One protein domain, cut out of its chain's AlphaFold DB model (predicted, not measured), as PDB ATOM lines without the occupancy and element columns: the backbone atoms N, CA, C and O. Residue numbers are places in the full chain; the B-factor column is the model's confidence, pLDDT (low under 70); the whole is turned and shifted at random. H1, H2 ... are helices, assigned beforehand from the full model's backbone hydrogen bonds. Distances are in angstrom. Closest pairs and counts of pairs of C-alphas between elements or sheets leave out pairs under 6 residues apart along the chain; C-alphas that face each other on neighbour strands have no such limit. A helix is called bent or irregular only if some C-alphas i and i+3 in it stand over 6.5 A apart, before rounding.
ATOM      1  N   GLN A  37     -55.617 -32.567 -18.379       90.50
ATOM      2  CA  GLN A  37     -54.776 -31.532 -18.991       90.50
ATOM      3  C   GLN A  37     -54.170 -30.567 -17.965       90.50
ATOM      4  O   GLN A  37     -52.984 -30.257 -18.045       90.50
ATOM      5  N   TYR A  38     -54.949 -30.141 -16.967       92.31
ATOM      6  CA  TYR A  38     -54.454 -29.282 -15.890       92.31
ATOM      7  C   TYR A  38     -53.290 -29.920 -15.117       92.31
ATOM      8  O   TYR A  38     -52.260 -29.283 -14.903       92.31
ATOM      9  N   THR A  39     -53.421 -31.194 -14.744       92.75
ATOM     10  CA  THR A  39     -52.400 -31.937 -14.000       92.75
ATOM     11  C   THR A  39     -51.121 -32.086 -14.818       92.75
ATOM     12  O   THR A  39     -50.034 -31.870 -14.286       92.75
ATOM     13  N   MET A  40     -51.227 -32.383 -16.116       93.50
ATOM     14  CA  MET A  40     -50.053 -32.437 -16.998       93.50
ATOM     15  C   MET A  40     -49.348 -31.087 -17.105       93.50
ATOM     16  O   MET A  40     -48.131 -31.032 -16.964       93.50
ATOM     17  N   MET A  41     -50.101 -30.001 -17.302       95.25
ATOM     18  CA  MET A  41     -49.533 -28.653 -17.395       95.25
ATOM     19  C   MET A  41     -48.858 -28.230 -16.089       95.25
ATOM     20  O   MET A  41     -47.771 -27.660 -16.115       95.25
ATOM     21  N   HIS A  42     -49.460 -28.560 -14.944       95.69
ATOM     22  CA  HIS A  42     -48.839 -28.326 -13.646       95.69
ATOM     23  C   HIS A  42     -47.500 -29.072 -13.539       95.69
ATOM     24  O   HIS A  42     -46.494 -28.478 -13.137       95.69
ATOM     25  N   TRP A  43     -47.471 -30.372 -13.835       97.00
ATOM     26  CA  TRP A  43     -46.239 -31.153 -13.718       97.00
ATOM     27  C   TRP A  43     -45.172 -30.697 -14.707       97.00
ATOM     28  O   TRP A  43     -44.021 -30.568 -14.304       97.00
ATOM     29  N   ALA A  44     -45.554 -30.372 -15.943       96.88
ATOM     30  CA  ALA A  44     -44.649 -29.807 -16.937       96.88
ATOM     31  C   ALA A  44     -43.995 -28.514 -16.426       96.88
ATOM     32  O   ALA A  44     -42.771 -28.436 -16.403       96.88
ATOM     33  N   GLY A  45     -44.780 -27.564 -15.906       97.56
ATOM     34  CA  GLY A  45     -44.238 -26.315 -15.363       97.56
ATOM     35  C   GLY A  45     -43.337 -26.520 -14.140       97.56
ATOM     36  O   GLY A  45     -42.336 -25.828 -13.979       97.56
ATOM     37  N   ARG A  46     -43.641 -27.503 -13.281       97.50
ATOM     38  CA  ARG A  46     -42.773 -27.835 -12.138       97.50
ATOM     39  C   ARG A  46     -41.446 -28.448 -12.597       97.50
ATOM     40  O   ARG A  46     -40.402 -28.101 -12.058       97.50
ATOM     41  N   ILE A  47     -41.493 -29.358 -13.569       97.50
ATOM     42  CA  ILE A  47     -40.294 -29.982 -14.141       97.50
ATOM     43  C   ILE A  47     -39.434 -28.923 -14.837       97.50
ATOM     44  O   ILE A  47     -38.228 -28.908 -14.634       97.50
ATOM     45  N   GLU A  48     -40.048 -28.013 -15.593       97.25
ATOM     46  CA  GLU A  48     -39.365 -26.891 -16.242       97.25
ATOM     47  C   GLU A  48     -38.617 -26.018 -15.225       97.25
ATOM     48  O   GLU A  48     -37.418 -25.801 -15.372       97.25
ATOM     49  N   GLN A  49     -39.278 -25.612 -14.136       97.25
ATOM     50  CA  GLN A  49     -38.646 -24.817 -13.077       97.25
ATOM     51  C   GLN A  49     -37.463 -25.532 -12.415       97.25
ATOM     52  O   GLN A  49     -36.446 -24.902 -12.112       97.25
ATOM     53  N   GLU A  50     -37.586 -26.839 -12.175       96.88
ATOM     54  CA  GLU A  50     -36.508 -27.615 -11.565       96.88
ATOM     55  C   GLU A  50     -35.330 -27.784 -12.531       96.88
ATOM     56  O   GLU A  50     -34.176 -27.619 -12.131       96.88
ATOM     57  N   ILE A  51     -35.606 -28.032 -13.815       96.44
ATOM     58  CA  ILE A  51     -34.579 -28.090 -14.861       96.44
ATOM     59  C   ILE A  51     -33.859 -26.745 -14.972       96.44
ATOM     60  O   ILE A  51     -32.631 -26.728 -14.949       96.44
ATOM     61  N   ASP A  52     -34.581 -25.624 -15.018       95.56
ATOM     62  CA  ASP A  52     -33.985 -24.286 -15.071       95.56
ATOM     63  C   ASP A  52     -33.079 -24.018 -13.865       95.56
ATOM     64  O   ASP A  52     -31.958 -23.518 -14.011       95.56
ATOM     65  N   ARG A  53     -33.527 -24.402 -12.664       93.62
ATOM     66  CA  ARG A  53     -32.744 -24.259 -11.433       93.62
ATOM     67  C   ARG A  53     -31.463 -25.088 -11.481       93.62
ATOM     68  O   ARG A  53     -30.382 -24.572 -11.185       93.62
ATOM     69  N   VAL A  54     -31.571 -26.363 -11.852       95.81
ATOM     70  CA  VAL A  54     -30.422 -27.273 -11.944       95.81
ATOM     71  C   VAL A  54     -29.456 -26.803 -13.029       95.81
ATOM     72  O   VAL A  54     -28.250 -26.756 -12.790       95.81
ATOM     73  N   LEU A  55     -29.960 -26.382 -14.190       95.06
ATOM     74  CA  LEU A  55     -29.137 -25.861 -15.276       95.06
ATOM     75  C   LEU A  55     -28.372 -24.610 -14.850       95.06
ATOM     76  O   LEU A  55     -27.179 -24.525 -15.124       95.06
ATOM     77  N   GLN A  56     -28.989 -23.664 -14.142       90.88
ATOM     78  CA  GLN A  56     -28.273 -22.480 -13.654       90.88
ATOM     79  C   GLN A  56     -27.135 -22.832 -12.687       90.88
ATOM     80  O   GLN A  56     -26.066 -22.224 -12.760       90.88
ATOM     81  N   LEU A  57     -27.340 -23.824 -11.813       89.31
ATOM     82  CA  LEU A  57     -26.336 -24.260 -10.840       89.31
ATOM     83  C   LEU A  57     -25.192 -25.053 -11.487       89.31
ATOM     84  O   LEU A  57     -24.030 -24.826 -11.155       89.31
ATOM     85  N   VAL A  58     -25.514 -25.971 -12.401       95.06
ATOM     86  CA  VAL A  58     -24.551 -26.931 -12.964       95.06
ATOM     87  C   VAL A  58     -23.855 -26.395 -14.215       95.06
ATOM     88  O   VAL A  58     -22.685 -26.694 -14.430       95.06
ATOM     89  N   SER A  59     -24.528 -25.580 -15.037       94.94
ATOM     90  CA  SER A  59     -23.951 -25.087 -16.303       94.94
ATOM     91  C   SER A  59     -22.771 -24.137 -16.116       94.94
ATOM     92  O   SER A  59     -21.979 -23.951 -17.038       94.94
ATOM     93  N   GLY A  60     -22.670 -23.484 -14.957       93.69
ATOM     94  CA  GLY A  60     -21.642 -22.479 -14.721       93.69
ATOM     95  C   GLY A  60     -21.854 -21.166 -15.497       93.69
ATOM     96  O   GLY A  60     -20.935 -20.347 -15.575       93.69
ATOM     97  N   ALA A  61     -23.025 -20.949 -16.115       93.75
ATOM     98  CA  ALA A  61     -23.258 -19.821 -17.027       93.75
ATOM     99  C   ALA A  61     -23.035 -18.452 -16.360       93.75
ATOM    100  O   ALA A  61     -22.471 -17.535 -16.966       93.75
ATOM    101  N   GLN A  62     -23.423 -18.319 -15.089       93.12
ATOM    102  CA  GLN A  62     -23.237 -17.082 -14.334       93.12
ATOM    103  C   GLN A  62     -21.767 -16.852 -13.958       93.12
ATOM    104  O   GLN A  62     -21.289 -15.721 -14.051       93.12
ATOM    105  N   GLN A  63     -21.032 -17.910 -13.597       94.44
ATOM    106  CA  GLN A  63     -19.589 -17.841 -13.365       94.44
ATOM    107  C   GLN A  63     -18.868 -17.409 -14.647       94.44
ATOM    108  O   GLN A  63     -18.045 -16.501 -14.602       94.44
ATOM    109  N   MET A  64     -19.237 -17.980 -15.799       95.81
ATOM    110  CA  MET A  64     -18.679 -17.601 -17.099       95.81
ATOM    111  C   MET A  64     -18.937 -16.121 -17.414       95.81
ATOM    112  O   MET A  64     -18.005 -15.383 -17.732       95.81
ATOM    113  N   LYS A  65     -20.179 -15.646 -17.252       95.69
ATOM    114  CA  LYS A  65     -20.524 -14.221 -17.409       95.69
ATOM    115  C   LYS A  65     -19.693 -13.322 -16.482       95.69
ATOM    116  O   LYS A  65     -19.264 -12.241 -16.898       95.69
ATOM    117  N   GLY A  66     -19.453 -13.775 -15.251       96.56
ATOM    118  CA  GLY A  66     -18.576 -13.120 -14.283       96.56
ATOM    119  C   GLY A  66     -17.137 -13.005 -14.788       96.56
ATOM    120  O   GLY A  66     -16.609 -11.897 -14.836       96.56
ATOM    121  N   ILE A  67     -16.547 -14.107 -15.262       96.81
ATOM    122  CA  ILE A  67     -15.175 -14.145 -15.800       96.81
ATOM    123  C   ILE A  67     -15.012 -13.167 -16.971       96.81
ATOM    124  O   ILE A  67     -14.064 -12.385 -16.986       96.81
ATOM    125  N   TYR A  68     -15.945 -13.146 -17.930       97.19
ATOM    126  CA  TYR A  68     -15.877 -12.210 -19.063       97.19
ATOM    127  C   TYR A  68     -15.940 -10.741 -18.632       97.19
ATOM    128  O   TYR A  68     -15.321  -9.880 -19.258       97.19
ATOM    129  N   SER A  69     -16.689 -10.455 -17.567       96.12
ATOM    130  CA  SER A  69     -16.819  -9.104 -17.021       96.12
ATOM    131  C   SER A  69     -15.564  -8.700 -16.237       96.12
ATOM    132  O   SER A  69     -15.067  -7.590 -16.410       96.12
ATOM    133  N   GLU A  70     -15.005  -9.612 -15.437       97.81
ATOM    134  CA  GLU A  70     -13.767  -9.405 -14.676       97.81
ATOM    135  C   GLU A  70     -12.555  -9.220 -15.599       97.81
ATOM    136  O   GLU A  70     -11.720  -8.345 -15.380       97.81
ATOM    137  N   LYS A  71     -12.470 -10.015 -16.670       96.94
ATOM    138  CA  LYS A  71     -11.365  -9.980 -17.639       96.94
ATOM    139  C   LYS A  71     -11.623  -9.032 -18.813       96.94
ATOM    140  O   LYS A  71     -10.963  -9.146 -19.845       96.94
ATOM    141  N   ARG A  72     -12.551  -8.073 -18.687       95.38
ATOM    142  CA  ARG A  72     -12.948  -7.164 -19.781       95.38
ATOM    143  C   ARG A  72     -11.790  -6.351 -20.366       95.38
ATOM    144  O   ARG A  72     -11.861  -5.952 -21.522       95.38
ATOM    145  N   ASN A  73     -10.742  -6.098 -19.589       96.19
ATOM    146  CA  ASN A  73      -9.535  -5.396 -20.028       96.19
ATOM    147  C   ASN A  73      -8.551  -6.272 -20.831       96.19
ATOM    148  O   ASN A  73      -7.594  -5.737 -21.380       96.19
ATOM    149  N   GLN A  74      -8.762  -7.590 -20.907       97.69
ATOM    150  CA  GLN A  74      -7.902  -8.516 -21.658       97.69
ATOM    151  C   GLN A  74      -8.313  -8.658 -23.130       97.69
ATOM    152  O   GLN A  74      -7.597  -9.286 -23.908       97.69
ATOM    153  N   PHE A  75      -9.462  -8.102 -23.522       96.69
ATOM    154  CA  PHE A  75      -9.972  -8.183 -24.886       96.69
ATOM    155  C   PHE A  75     -10.726  -6.919 -25.286       96.69
ATOM    156  O   PHE A  75     -11.297  -6.213 -24.454       96.69
ATOM    157  N   ASP A  76     -10.807  -6.695 -26.593       95.94
ATOM    158  CA  ASP A  76     -11.586  -5.609 -27.169       95.94
ATOM    159  C   ASP A  76     -12.843  -6.129 -27.851       95.94
ATOM    160  O   ASP A  76     -12.811  -7.041 -28.678       95.94
ATOM    161  N   ILE A  77     -13.967  -5.486 -27.546       94.94
ATOM    162  CA  ILE A  77     -15.225  -5.720 -28.250       94.94
ATOM    163  C   ILE A  77     -15.250  -4.791 -29.458       94.94
ATOM    164  O   ILE A  77     -15.503  -3.592 -29.331       94.94
ATOM    165  N   ARG A  78     -14.984  -5.350 -30.639       95.50
ATOM    166  CA  ARG A  78     -15.077  -4.616 -31.905       95.50
ATOM    167  C   ARG A  78     -16.406  -4.884 -32.590       95.50
ATOM    168  O   ARG A  78     -16.902  -6.007 -32.598       95.50
TER     169      ARG A  78
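AT A GLANCE: This is residues 37 to 78 of the 144 residues of an uncharacterized protein of Lepisosteus oculatus (UniProt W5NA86). A long helix, H1, is followed end to end by a shorter one, H2, with a clear change of direction of 38 degrees between them, and the two make an open rod with a tail after H2 that turns off sideways at its end, in residues 75 to 78. Nothing folds back on the helices: residues 37 to 78, of which 37 to 58 belong to H1 and 61 to 70 to H2, stand free. The printed part has 42 residues with two named helices, H1 then H2, and no named strand; its class is all helix. It is extended, with a radius of gyration of the C-alphas of 17.2 A, and spans 52 by 21 by 9 A.

HOW THE PARTS SIT: H1, residues 37 to 58, and H2, residues 61 to 70, are joined by a tight link of 2 residues. They are close but not clearly touching, with 1 pair of C-alphas within 8 A: those of Gln 56 and Gln 62, 7.4 A apart. They run the same way at a steep tilt of 38 degrees, only just past shallow. Their centres are 25.4 A apart. In H1 and H2 every O i to N i+4 pair is within hydrogen-bond range.

IN THESE COORDINATES: H1 begins at C-alpha 37, at (-54.776, -31.532, -18.991), and ends at C-alpha 58, at (-24.551, -26.931, -12.964), 31.2 A from first to last C-alpha. H2 measures 14.3 A from C-alpha 61 to C-alpha 70, which is at (-13.767, -9.405, -14.676). Neither helix is bent.

THE WHOLE: The outline is a rod. The two C-alphas farthest apart are those of Gln 37 and Gln 74, 52.3 A. The first and last printed C-alphas, those of Gln 37 and Arg 78, are 49.7 A apart. The printed part has no cut and no long link between its helices. The mean pLDDT of the printed part is 95.4, and no printed residue is under 70.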